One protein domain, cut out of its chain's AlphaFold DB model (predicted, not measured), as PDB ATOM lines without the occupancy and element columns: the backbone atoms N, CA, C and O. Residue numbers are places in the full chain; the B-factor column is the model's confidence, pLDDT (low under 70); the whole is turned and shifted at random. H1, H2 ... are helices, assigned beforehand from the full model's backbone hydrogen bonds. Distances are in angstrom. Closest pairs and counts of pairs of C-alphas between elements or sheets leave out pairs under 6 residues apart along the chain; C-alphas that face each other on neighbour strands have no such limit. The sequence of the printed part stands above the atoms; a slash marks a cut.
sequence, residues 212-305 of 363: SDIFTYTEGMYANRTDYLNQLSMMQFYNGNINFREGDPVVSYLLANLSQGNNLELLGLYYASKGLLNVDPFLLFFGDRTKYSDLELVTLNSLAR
ATOM      1  N   SER A 212     221.081 130.800 163.556       46.06
ATOM      2  CA  SER A 212     221.809 132.076 163.593       46.06
ATOM      3  C   SER A 212     221.142 133.170 164.437       46.06
ATOM      4  O   SER A 212     221.833 134.040 164.961       46.06
ATOM      5  N   ASP A 213     219.819 133.143 164.586       52.81
ATOM      6  CA  ASP A 213     219.068 134.194 165.283       52.81
ATOM      7  C   ASP A 213     219.154 134.034 166.810       52.81
ATOM      8  O   ASP A 213     219.119 135.023 167.544       52.81
ATOM      9  N   ILE A 214     219.361 132.799 167.287       52.38
ATOM     10  CA  ILE A 214     219.570 132.470 168.706       52.38
ATOM     11  C   ILE A 214     220.852 133.130 169.235       52.38
ATOM     12  O   ILE A 214     220.856 133.653 170.347       52.38
ATOM     13  N   PHE A 215     221.920 133.185 168.430       46.75
ATOM     14  CA  PHE A 215     223.176 133.839 168.821       46.75
ATOM     15  C   PHE A 215     222.987 135.340 169.074       46.75
ATOM     16  O   PHE A 215     223.356 135.831 170.143       46.75
ATOM     17  N   THR A 216     222.312 136.041 168.159       54.03
ATOM     18  CA  THR A 216     221.946 137.461 168.319       54.03
ATOM     19  C   THR A 216     221.111 137.687 169.585       54.03
ATOM     20  O   THR A 216     221.300 138.663 170.311       54.03
ATOM     21  N   TYR A 217     220.216 136.746 169.891       60.19
ATOM     22  CA  TYR A 217     219.356 136.783 171.069       60.19
ATOM     23  C   TYR A 217     220.136 136.615 172.382       60.19
ATOM     24  O   TYR A 217     219.824 137.268 173.380       60.19
ATOM     25  N   THR A 218     221.154 135.751 172.391       60.75
ATOM     26  CA  THR A 218     221.982 135.490 173.577       60.75
ATOM     27  C   THR A 218     223.013 136.582 173.846       60.75
ATOM     28  O   THR A 218     223.208 136.936 175.005       60.75
ATOM     29  N   GLU A 219     223.634 137.170 172.818       62.03
ATOM     30  CA  GLU A 219     224.598 138.265 173.007       62.03
ATOM     31  C   GLU A 219     223.920 139.538 173.535       62.03
ATOM     32  O   GLU A 219     224.445 140.201 174.434       62.03
ATOM     33  N   GLY A 220     222.710 139.843 173.049       63.09
ATOM     34  CA  GLY A 220     221.938 141.005 173.493       63.09
ATOM     35  C   GLY A 220     221.566 140.973 174.981       63.09
ATOM     36  O   GLY A 220     221.525 142.027 175.618       63.09
ATOM     37  N   MET A 221     221.376 139.784 175.566       66.75
ATOM     38  CA  MET A 221     221.026 139.616 176.986       66.75
ATOM     39  C   MET A 221     222.118 140.155 177.929       66.75
ATOM     40  O   MET A 221     221.821 140.649 179.017       66.75
ATOM     41  N   TYR A 222     223.385 140.114 177.509       66.38
ATOM     42  CA  TYR A 222     224.516 140.614 178.299       66.38
ATOM     43  C   TYR A 222     224.789 142.110 178.096       66.38
ATOM     44  O   TYR A 222     225.602 142.688 178.823       66.38
ATOM     45  N   ALA A 223     224.095 142.764 177.165       76.19
ATOM     46  CA  ALA A 223     224.229 144.190 176.893       76.19
ATOM     47  C   ALA A 223     223.328 145.035 177.825       76.19
ATOM     48  O   ALA A 223     223.199 144.759 179.024       76.19
ATOM     49  N   ASN A 224     222.734 146.107 177.297       86.25
ATOM     50  CA  ASN A 224     221.772 146.944 178.009       86.25
ATOM     51  C   ASN A 224     220.401 146.249 178.062       86.25
ATOM     52  O   ASN A 224     219.791 145.999 177.023       86.25
ATOM     53  N   ARG A 225     219.897 145.995 179.281       87.00
ATOM     54  CA  ARG A 225     218.598 145.341 179.515       87.00
ATOM     55  C   ARG A 225     217.458 146.032 178.766       87.00
ATOM     56  O   ARG A 225     216.647 145.356 178.146       87.00
ATOM     57  N   THR A 226     217.375 147.358 178.822       88.69
ATOM     58  CA  THR A 226     216.284 148.124 178.204       88.69
ATOM     59  C   THR A 226     216.305 147.993 176.687       88.69
ATOM     60  O   THR A 226     215.274 147.695 176.086       88.69
ATOM     61  N   ASP A 227     217.476 148.161 176.072       86.81
ATOM     62  CA  ASP A 227     217.624 148.075 174.616       86.81
ATOM     63  C   ASP A 227     217.331 146.659 174.118       86.81
ATOM     64  O   ASP A 227     216.606 146.486 173.139       86.81
ATOM     65  N   TYR A 228     217.816 145.650 174.842       86.75
ATOM     66  CA  TYR A 228     217.540 144.250 174.551       86.75
ATOM     67  C   TYR A 228     216.044 143.926 174.611       86.75
ATOM     68  O   TYR A 228     215.493 143.368 173.664       86.75
ATOM     69  N   LEU A 229     215.354 144.323 175.686       88.69
ATOM     70  CA  LEU A 229     213.919 144.065 175.837       88.69
ATOM     71  C   LEU A 229     213.075 144.820 174.799       88.69
ATOM     72  O   LEU A 229     212.061 144.296 174.338       88.69
ATOM     73  N   ASN A 230     213.499 146.015 174.386       87.38
ATOM     74  CA  ASN A 230     212.844 146.759 173.309       87.38
ATOM     75  C   ASN A 230     213.018 146.067 171.947       87.38
ATOM     76  O   ASN A 230     212.048 145.932 171.199       87.38
ATOM     77  N   GLN A 231     214.227 145.592 171.633       82.81
ATOM     78  CA  GLN A 231     214.486 144.827 170.408       82.81
ATOM     79  C   GLN A 231     213.695 143.519 170.395       82.81
ATOM     80  O   GLN A 231     213.058 143.191 169.395       82.81
ATOM     81  N   LEU A 232     213.666 142.821 171.530       81.50
ATOM     82  CA  LEU A 232     212.898 141.601 171.697       81.50
ATOM     83  C   LEU A 232     211.403 141.832 171.454       81.50
ATOM     84  O   LEU A 232     210.783 141.123 170.663       81.50
ATOM     85  N   SER A 233     210.828 142.852 172.089       85.00
ATOM     86  CA  SER A 233     209.434 143.244 171.869       85.00
ATOM     87  C   SER A 233     209.136 143.466 170.383       85.00
ATOM     88  O   SER A 233     208.200 142.880 169.834       85.00
ATOM     89  N   MET A 234     209.986 144.232 169.695       80.19
ATOM     90  CA  MET A 234     209.841 144.493 168.262       80.19
ATOM     91  C   MET A 234     209.903 143.206 167.426       80.19
ATOM     92  O   MET A 234     209.076 143.015 166.534       80.19
ATOM     93  N   MET A 235     210.836 142.299 167.732       76.94
ATOM     94  CA  MET A 235     210.937 141.000 167.060       76.94
ATOM     95  C   MET A 235     209.688 140.142 167.279       76.94
ATOM     96  O   MET A 235     209.223 139.513 166.331       76.94
ATOM     97  N   GLN A 236     209.100 140.154 168.479       78.44
ATOM     98  CA  GLN A 236     207.851 139.440 168.757       78.44
ATOM     99  C   GLN A 236     206.666 139.992 167.967       78.44
ATOM    100  O   GLN A 236     205.845 139.216 167.490       78.44
ATOM    101  N   PHE A 237     206.575 141.308 167.767       77.94
ATOM    102  CA  PHE A 237     205.530 141.880 166.910       77.94
ATOM    103  C   PHE A 237     205.765 141.611 165.419       77.94
ATOM    104  O   PHE A 237     204.808 141.500 164.651       77.94
ATOM    105  N   TYR A 238     207.025 141.504 164.993       74.12
ATOM    106  CA  TYR A 238     207.368 141.245 163.598       74.12
ATOM    107  C   TYR A 238     207.174 139.766 163.220       74.12
ATOM    108  O   TYR A 238     206.420 139.449 162.290       74.12
ATOM    109  N   ASN A 239     207.809 138.867 163.979       70.44
ATOM    110  CA  ASN A 239     207.824 137.423 163.745       70.44
ATOM    111  C   ASN A 239     206.647 136.706 164.406       70.44
ATOM    112  O   ASN A 239     206.091 135.777 163.823       70.44
ATOM    113  N   GLY A 240     206.248 137.127 165.603       60.62
ATOM    114  CA  GLY A 240     205.183 136.472 166.348       60.62
ATOM    115  C   GLY A 240     203.814 136.652 165.697       60.62
ATOM    116  O   GLY A 240     203.532 137.627 164.993       60.62
ATOM    117  N   ASN A 241     202.922 135.701 165.966       62.38
ATOM    118  CA  ASN A 241     201.504 135.787 165.624       62.38
ATOM    119  C   ASN A 241     200.757 136.647 166.667       62.38
ATOM    120  O   ASN A 241     199.716 136.259 167.197       62.38
ATOM    121  N   ILE A 242     201.360 137.777 167.057       66.44
ATOM    122  CA  ILE A 242     200.879 138.663 168.116       66.44
ATOM    123  C   ILE A 242     200.323 139.916 167.453       66.44
ATOM    124  O   ILE A 242     201.037 140.670 166.795       66.44
ATOM    125  N   ASN A 243     199.021 140.130 167.610       63.88
ATOM    126  CA  ASN A 243     198.298 141.232 166.994       63.88
ATOM    127  C   ASN A 243     197.456 141.944 168.055       63.88
ATOM    128  O   ASN A 243     196.641 141.309 168.715       63.88
ATOM    129  N   PHE A 244     197.580 143.267 168.165       65.62
ATOM    130  CA  PHE A 244     196.774 144.080 169.084       65.62
ATOM    131  C   PHE A 244     195.256 143.989 168.837       65.62
ATOM    132  O   PHE A 244     194.479 144.307 169.732       65.62
ATOM    133  N   ARG A 245     194.820 143.603 167.629       64.31
ATOM    134  CA  ARG A 245     193.396 143.519 167.254       64.31
ATOM    135  C   ARG A 245     192.759 142.151 167.480       64.31
ATOM    136  O   ARG A 245     191.570 142.091 167.760       64.31
ATOM    137  N   GLU A 246     193.523 141.078 167.306       61.81
ATOM    138  CA  GLU A 246     193.000 139.698 167.280       61.81
ATOM    139  C   GLU A 246     193.716 138.762 168.265       61.81
ATOM    140  O   GLU A 246     193.288 137.627 168.459       61.81
ATOM    141  N   GLY A 247     194.818 139.216 168.864       66.69
ATOM    142  CA  GLY A 247     195.625 138.464 169.816       66.69
ATOM    143  C   GLY A 247     195.258 138.753 171.268       66.69
ATOM    144  O   GLY A 247     194.275 139.423 171.581       66.69
ATOM    145  N   ASP A 248     196.078 138.235 172.177       76.38
ATOM    146  CA  ASP A 248     195.893 138.426 173.610       76.38
ATOM    147  C   ASP A 248     196.255 139.875 174.011       76.38
ATOM    148  O   ASP A 248     197.414 140.286 173.847       76.38
ATOM    149  N   PRO A 249     195.296 140.675 174.520       82.00
ATOM    150  CA  PRO A 249     195.537 142.079 174.837       82.00
ATOM    151  C   PRO A 249     196.496 142.253 176.019       82.00
ATOM    152  O   PRO A 249     197.240 143.233 176.049       82.00
ATOM    153  N   VAL A 250     196.528 141.305 176.964       87.06
ATOM    154  CA  VAL A 250     197.435 141.349 178.118       87.06
ATOM    155  C   VAL A 250     198.865 141.130 177.645       87.06
ATOM    156  O   VAL A 250     199.748 141.927 177.956       87.06
ATOM    157  N   VAL A 251     199.083 140.106 176.817       85.50
ATOM    158  CA  VAL A 251     200.401 139.832 176.227       85.50
ATOM    159  C   VAL A 251     200.866 141.004 175.374       85.50
ATOM    160  O   VAL A 251     201.998 141.448 175.520       85.50
ATOM    161  N   SER A 252     199.989 141.545 174.529       87.12
ATOM    162  CA  SER A 252     200.333 142.660 173.642       87.12
ATOM    163  C   SER A 252     200.735 143.912 174.431       87.12
ATOM    164  O   SER A 252     201.713 144.571 174.084       87.12
ATOM    165  N   TYR A 253     200.023 144.226 175.519       89.94
ATOM    166  CA  TYR A 253     200.361 145.348 176.396       89.94
ATOM    167  C   TYR A 253     201.700 145.146 177.119       89.94
ATOM    168  O   TYR A 253     202.541 146.048 177.119       89.94
ATOM    169  N   LEU A 254     201.910 143.966 177.714       92.00
ATOM    170  CA  LEU A 254     203.135 143.650 178.452       92.00
ATOM    171  C   LEU A 254     204.353 143.590 177.528       92.00
ATOM    172  O   LEU A 254     205.407 144.104 177.887       92.00
ATOM    173  N   LEU A 255     204.201 143.048 176.316       89.00
ATOM    174  CA  LEU A 255     205.246 143.060 175.295       89.00
ATOM    175  C   LEU A 255     205.571 144.475 174.830       89.00
ATOM    176  O   LEU A 255     206.743 144.832 174.765       89.00
ATOM    177  N   ALA A 256     204.571 145.311 174.546       89.31
ATOM    178  CA  ALA A 256     204.805 146.694 174.122       89.31
ATOM    179  C   ALA A 256     205.567 147.522 175.173       89.31
ATOM    180  O   ALA A 256     206.262 148.471 174.822       89.31
ATOM    181  N   ASN A 257     205.469 147.142 176.450       92.56
ATOM    182  CA  ASN A 257     206.128 147.813 177.568       92.56
ATOM    183  C   ASN A 257     207.166 146.916 178.265       92.56
ATOM    184  O   ASN A 257     207.440 147.118 179.448       92.56
ATOM    185  N   LEU A 258     207.746 145.936 177.561       90.88
ATOM    186  CA  LEU A 258     208.561 144.872 178.164       90.88
ATOM    187  C   LEU A 258     209.745 145.400 178.988       90.88
ATOM    188  O   LEU A 258     210.095 144.829 180.018       90.88
ATOM    189  N   SER A 259     210.349 146.505 178.547       90.69
ATOM    190  CA  SER A 259     211.493 147.139 179.207       90.69
ATOM    191  C   SER A 259     211.135 147.968 180.447       90.69
ATOM    192  O   SER A 259     212.031 148.337 181.207       90.69
ATOM    193  N   GLN A 260     209.851 148.256 180.674       92.75
ATOM    194  CA  GLN A 260     209.386 149.137 181.744       92.75
ATOM    195  C   GLN A 260     208.990 148.343 182.996       92.75
ATOM    196  O   GLN A 260     208.229 147.379 182.918       92.75
ATOM    197  N   GLY A 261     209.463 148.786 184.166       89.12
ATOM    198  CA  GLY A 261     209.105 148.195 185.462       89.12
ATOM    199  C   GLY A 261     209.293 146.672 185.512       89.12
ATOM    200  O   GLY A 261     210.261 146.139 184.965       89.12
ATOM    201  N   ASN A 262     208.329 145.979 186.127       92.38
ATOM    202  CA  ASN A 262     208.310 144.516 186.264       92.38
ATOM    203  C   ASN A 262     207.470 143.831 185.167       92.38
ATOM    204  O   ASN A 262     206.936 142.744 185.378       92.38
ATOM    205  N   ASN A 263     207.309 144.451 183.991       94.06
ATOM    206  CA  ASN A 263     206.443 143.903 182.940       94.06
ATOM    207  C   ASN A 263     206.940 142.555 182.395       94.06
ATOM    208  O   ASN A 263     206.116 141.699 182.083       94.06
ATOM    209  N   LEU A 264     208.260 142.338 182.323       92.81
ATOM    210  CA  LEU A 264     208.840 141.044 181.945       92.81
ATOM    211  C   LEU A 264     208.485 139.945 182.958       92.81
ATOM    212  O   LEU A 264     208.063 138.860 182.572       92.81
ATOM    213  N   GLU A 265     208.592 140.236 184.251       93.38
ATOM    214  CA  GLU A 265     208.223 139.304 185.318       93.38
ATOM    215  C   GLU A 265     206.712 139.006 185.315       93.38
ATOM    216  O   GLU A 265     206.296 137.849 185.403       93.38
ATOM    217  N   LEU A 266     205.880 140.039 185.134       94.56
ATOM    218  CA  LEU A 266     204.425 139.904 185.045       94.56
ATOM    219  C   LEU A 266     203.998 139.094 183.813       94.56
ATOM    220  O   LEU A 266     203.070 138.289 183.895       94.56
ATOM    221  N   LEU A 267     204.698 139.262 182.689       91.31
ATOM    222  CA  LEU A 267     204.511 138.434 181.500       91.31
ATOM    223  C   LEU A 267     204.877 136.974 181.778       91.31
ATOM    224  O   LEU A 267     204.158 136.077 181.344       91.31
ATOM    225  N   GLY A 268     205.927 136.739 182.562       90.69
ATOM    226  CA  GLY A 268     206.301 135.417 183.050       90.69
ATOM    227  C   GLY A 268     205.212 134.745 183.872       90.69
ATOM    228  O   GLY A 268     204.836 133.608 183.592       90.69
ATOM    229  N   LEU A 269     204.640 135.462 184.842       92.62
ATOM    230  CA  LEU A 269     203.500 134.978 185.629       92.62
ATOM    231  C   LEU A 269     202.283 134.691 184.744       92.62
ATOM    232  O   LEU A 269     201.606 133.673 184.918       92.62
ATOM    233  N   TYR A 270     202.021 135.559 183.766       90.62
ATOM    234  CA  TYR A 270     200.938 135.354 182.815       90.62
ATOM    235  C   TYR A 270     201.157 134.083 181.986       90.62
ATOM    236  O   TYR A 270     200.265 133.235 181.906       90.62
ATOM    237  N   TYR A 271     202.356 133.890 181.438       86.94
ATOM    238  CA  TYR A 271     202.719 132.675 180.710       86.94
ATOM    239  C   TYR A 271     202.660 131.435 181.599       86.94
ATOM    240  O   TYR A 271     202.166 130.403 181.144       86.94
ATOM    241  N   ALA A 272     203.055 131.528 182.871       87.75
ATOM    242  CA  ALA A 272     202.938 130.427 183.824       87.75
ATOM    243  C   ALA A 272     201.474 130.001 183.990       87.75
ATOM    244  O   ALA A 272     201.157 128.818 183.894       87.75
ATOM    245  N   SER A 273     200.566 130.973 184.145       88.31
ATOM    246  CA  SER A 273     199.124 130.719 184.291       88.31
ATOM    247  C   SER A 273     198.490 130.055 183.065       88.31
ATOM    248  O   SER A 273     197.482 129.359 183.184       88.31
ATOM    249  N   LYS A 274     199.087 130.252 181.884       80.44
ATOM    250  CA  LYS A 274     198.657 129.659 180.612       80.44
ATOM    251  C   LYS A 274     199.400 128.365 180.263       80.44
ATOM    252  O   LYS A 274     199.076 127.758 179.248       80.44
ATOM    253  N   GLY A 275     200.388 127.955 181.062       77.12
ATOM    254  CA  GLY A 275     201.258 126.816 180.750       77.12
ATOM    255  C   GLY A 275     202.172 127.051 179.541       77.12
ATOM    256  O   GLY A 275     202.533 126.101 178.857       77.12
ATOM    257  N   LEU A 276     202.515 128.312 179.259       76.81
ATOM    258  CA  LEU A 276     203.344 128.728 178.119       76.81
ATOM    259  C   LEU A 276     204.817 128.940 178.487       76.81
ATOM    260  O   LEU A 276     205.623 129.238 177.607       76.81
ATOM    261  N   LEU A 277     205.178 128.820 179.771       80.44
ATOM    262  CA  LEU A 277     206.578 128.892 180.173       80.44
ATOM    263  C   LEU A 277     207.327 127.650 179.715       80.44
ATOM    264  O   LEU A 277     206.910 126.520 179.976       80.44
ATOM    265  N   ASN A 278     208.482 127.885 179.113       73.56
ATOM    266  CA  ASN A 278     209.453 126.851 178.841       73.56
ATOM    267  C   ASN A 278     210.710 127.096 179.674       73.56
ATOM    268  O   ASN A 278     211.307 128.173 179.627       73.56
ATOM    269  N   VAL A 279     211.120 126.077 180.419       73.62
ATOM    270  CA  VAL A 279     212.313 126.125 181.258       73.62
ATOM    271  C   VAL A 279     213.467 125.509 180.483       73.62
ATOM    272  O   VAL A 279     213.502 124.299 180.282       73.62
ATOM    273  N   ASP A 280     214.419 126.342 180.071       68.94
ATOM    274  CA  ASP A 280     215.714 125.871 179.588       68.94
ATOM    275  C   ASP A 280     216.722 125.928 180.749       68.94
ATOM    276  O   ASP A 280     217.018 127.024 181.248       68.94
ATOM    277  N   PRO A 281     217.255 124.775 181.200       67.69
ATOM    278  CA  PRO A 281     218.286 124.739 182.229       67.69
ATOM    279  C   PRO A 281     219.490 125.619 181.882       67.69
ATOM    280  O   PRO A 281     220.059 126.239 182.775       67.69
ATOM    281  N   PHE A 282     219.866 125.727 180.605       69.56
ATOM    282  CA  PHE A 282     221.029 126.501 180.184       69.56
ATOM    283  C   PHE A 282     220.889 127.983 180.555       69.56
ATOM    284  O   PHE A 282     221.775 128.546 181.195       69.56
ATOM    285  N   LEU A 283     219.749 128.605 180.247       69.06
ATOM    286  CA  LEU A 283     219.490 130.006 180.600       69.06
ATOM    287  C   LEU A 283     219.371 130.222 182.112       69.06
ATOM    288  O   LEU A 283     219.781 131.267 182.610       69.06
ATOM    289  N   LEU A 284     218.880 129.234 182.861       73.06
ATOM    290  CA  LEU A 284     218.852 129.307 184.324       73.06
ATOM    291  C   LEU A 284     220.251 129.244 184.957       73.06
ATOM    292  O   LEU A 284     220.483 129.869 185.996       73.06
ATOM    293  N   PHE A 285     221.180 128.489 184.366       74.12
ATOM    294  CA  PHE A 285     222.545 128.348 184.884       74.12
ATOM    295  C   PHE A 285     223.486 129.462 184.418       74.12
ATOM    296  O   PHE A 285     224.322 129.903 185.204       74.12
ATOM    297  N   PHE A 286     223.345 129.927 183.176       73.38
ATOM    298  CA  PHE A 286     224.264 130.890 182.559       73.38
ATOM    299  C   PHE A 286     223.678 132.297 182.394       73.38
ATOM    300  O   PHE A 286     224.392 133.207 181.983       73.38
ATOM    301  N   GLY A 287     222.401 132.496 182.723       75.69
ATOM    302  CA  GLY A 287     221.750 133.800 182.654       75.69
ATOM    303  C   GLY A 287     222.367 134.839 183.588       75.69
ATOM    304  O   GLY A 287     222.839 134.527 184.684       75.69
ATOM    305  N   ASP A 288     222.329 136.105 183.168       81.69
ATOM    306  CA  ASP A 288     222.830 137.223 183.966       81.69
ATOM    307  C   ASP A 288     221.860 137.559 185.113       81.69
ATOM    308  O   ASP A 288     220.985 138.422 185.000       81.69
ATOM    309  N   ARG A 289     222.047 136.878 186.248       82.94
ATOM    310  CA  ARG A 289     221.268 137.078 187.481       82.94
ATOM    311  C   ARG A 289     221.466 138.457 188.120       82.94
ATOM    312  O   ARG A 289     220.757 138.797 189.061       82.94
ATOM    313  N   THR A 290     222.421 139.260 187.638       84.06
ATOM    314  CA  THR A 290     222.561 140.655 188.084       84.06
ATOM    315  C   THR A 290     221.537 141.573 187.416       84.06
ATOM    316  O   THR A 290     221.235 142.639 187.951       84.06
ATOM    317  N   LYS A 291     220.975 141.155 186.270       85.12
ATOM    318  CA  LYS A 291     220.025 141.938 185.463       85.12
ATOM    319  C   LYS A 291     218.622 141.348 185.400       85.12
ATOM    320  O   LYS A 291     217.682 142.100 185.141       85.12
ATOM    321  N   TYR A 292     218.492 140.039 185.595       88.69
ATOM    322  CA  TYR A 292     217.233 139.318 185.443       88.69
ATOM    323  C   TYR A 292     216.976 138.402 186.636       88.69
ATOM    324  O   TYR A 292     217.884 137.716 187.108       88.69
ATOM    325  N   SER A 293     215.729 138.357 187.101       90.31
ATOM    326  CA  SER A 293     215.284 137.327 188.040       90.31
ATOM    327  C   SER A 293     215.172 135.959 187.353       90.31
ATOM    328  O   SER A 293     215.085 135.862 186.127       90.31
ATOM    329  N   ASP A 294     215.113 134.880 188.136       88.06
ATOM    330  CA  ASP A 294     214.961 133.525 187.589       88.06
ATOM    331  C   ASP A 294     213.676 133.392 186.748       88.06
ATOM    332  O   ASP A 294     213.684 132.765 185.689       88.06
ATOM    333  N   LEU A 295     212.579 134.042 187.163       89.38
ATOM    334  CA  LEU A 295     211.338 134.061 186.387       89.38
ATOM    335  C   LEU A 295     211.491 134.866 185.092       89.38
ATOM    336  O   LEU A 295     210.991 134.449 184.048       89.38
ATOM    337  N   GLU A 296     212.197 135.994 185.130       89.88
ATOM    338  CA  GLU A 296     212.480 136.786 183.933       89.88
ATOM    339  C   GLU A 296     213.335 136.002 182.929       89.88
ATOM    340  O   GLU A 296     213.017 136.007 181.745       89.88
ATOM    341  N   LEU A 297     214.347 135.253 183.381       86.88
ATOM    342  CA  LEU A 297     215.171 134.395 182.518       86.88
ATOM    343  C   LEU A 297     214.345 133.294 181.834       86.88
ATOM    344  O   LEU A 297     214.472 133.071 180.628       86.88
ATOM    345  N   VAL A 298     213.441 132.641 182.570       85.44
ATOM    346  CA  VAL A 298     212.507 131.650 181.999       85.44
ATOM    347  C   VAL A 298     211.529 132.314 181.022       85.44
ATOM    348  O   VAL A 298     211.175 131.745 179.985       85.44
ATOM    349  N   THR A 299     211.115 133.547 181.310       88.06
ATOM    350  CA  THR A 299     210.244 134.322 180.420       88.06
ATOM    351  C   THR A 299     210.961 134.689 179.128       88.06
ATOM    352  O   THR A 299     210.393 134.507 178.056       88.06
ATOM    353  N   LEU A 300     212.220 135.126 179.197       83.88
ATOM    354  CA  LEU A 300     213.054 135.425 178.031       83.88
ATOM    355  C   LEU A 300     213.242 134.208 177.126       83.88
ATOM    356  O   LEU A 300     213.137 134.343 175.907       83.88
ATOM    357  N   ASN A 301     213.449 133.027 177.714       78.44
ATOM    358  CA  ASN A 301     213.495 131.765 176.974       78.44
ATOM    359  C   ASN A 301     212.169 131.462 176.259       78.44
ATOM    360  O   ASN A 301     212.138 130.982 175.128       78.44
ATOM    361  N   SER A 302     211.054 131.747 176.929       79.69
ATOM    362  CA  SER A 302     209.717 131.535 176.370       79.69
ATOM    363  C   SER A 302     209.418 132.535 175.250       79.69
ATOM    364  O   SER A 302     208.801 132.166 174.258       79.69
ATOM    365  N   LEU A 303     209.911 133.772 175.372       78.94
ATOM    366  CA  LEU A 303     209.854 134.796 174.330       78.94
ATOM    367  C   LEU A 303     210.764 134.488 173.149       78.94
ATOM    368  O   LEU A 303     210.434 134.863 172.035       78.94
ATOM    369  N   ALA A 304     211.858 133.752 173.332       68.94
ATOM    370  CA  ALA A 304     212.665 133.307 172.198       68.94
ATOM    371  C   ALA A 304     211.865 132.400 171.246       68.94
ATOM    372  O   ALA A 304     212.307 132.121 170.140       68.94
ATOM    373  N   ARG A 305     210.665 131.959 171.644       76.25
ATOM    374  CA  ARG A 305     209.714 131.242 170.799       76.25
ATOM    375  C   ARG A 305     208.571 132.162 170.436       76.25
ATOM    376  O   ARG A 305     208.045 132.908 171.258       76.25
TER     377      ARG A 305
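What this domain is: This is residues 212 to 305 of the 363 residues of an uncharacterized protein of Leptospira haakeii (UniProt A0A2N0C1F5). H6 lies in the middle of a small all-helix globule, with the long H2 alongside it on one side and H4 crossing it at nearly a right angle. The H3 and H4 hairpin makes one end of the body, while H1, folded back from H2 in a narrow V, and the short H5 lie toward the other end. The printed part has 94 residues with six named helices, H1 to H6 in order along the chain, and no named strand; the class is all helix. The whole is compact, with a radius of gyration of the C-alphas of 12.3 A, and its C-alphas span 36 by 26 by 25 A.

Where its parts are: The longest helix, H2, takes residues 225 to 239 and measures 20.7 A from C-alpha 225 at (218.598, 145.341, 179.515) to C-alpha 239 at (207.824, 137.423, 163.745). Before it, H1 is residues 212 to 221, 15.4 A long, beginning with C-alpha 212 at (221.809, 132.076, 163.593). After it come H3, residues 249 to 256, 10.4 A, and H4, residues 263 to 274, 16.4 A. H5 is residues 281 to 286, 8.6 A, and H6 is residues 294 to 303, 14.3 A, ending with C-alpha 303 at (209.854, 134.796, 174.330).

How they stand to each other: H2 and H6 are close but not clearly touching, with the C-alphas of Gln 236 and Leu 303 closest at 7.5 A; they run the same way at a shallow tilt of 30 degrees. H2 and H1 are also close but not clearly touching, closest at the C-alphas of Tyr 228 and Gly 220, 5.6 A, and run opposite ways at a shallow tilt of 30 degrees. With residues 233 to 236 alone, H2 only just touches H3, with 3 pairs of C-alphas within 8 A; Ser 233 and Leu 255 have the closest C-alphas, 5.4 A apart, and the tilt is steep, 51 degrees. H3 and H4 form a helical hairpin: they touch, closest at the C-alphas of Leu 254 and Asn 263, 5.6 A, and run opposite ways at a shallow tilt of 33 degrees, only just short of steep. H4 touches H6 about perpendicular, at 74 degrees, closest at the C-alphas of Gly 268 and Thr 299, 4.9 A. H5 touches H6 at a steep tilt of 63 degrees, closest at the C-alphas of Leu 283 and Leu 297, 6.4 A. H1 and H6 are near each other, while H1 and H5, among others, are apart. In H2, H3, H4, H5 and H6 every O i to N i+4 pair is within hydrogen-bond range; in H1 it is 4 of 6.

The domain as a whole: The two C-alphas farthest apart, those of Arg 245 and Phe 285, are 37.3 A from each other. The printed part has no cut; the link from H1 to H2 is tight, the other links are short, and there is no long link. The mean pLDDT of the printed part is 78.8, and it is under 70 at residues 212 to 222, 240 to 247, 280 to 283 and 304.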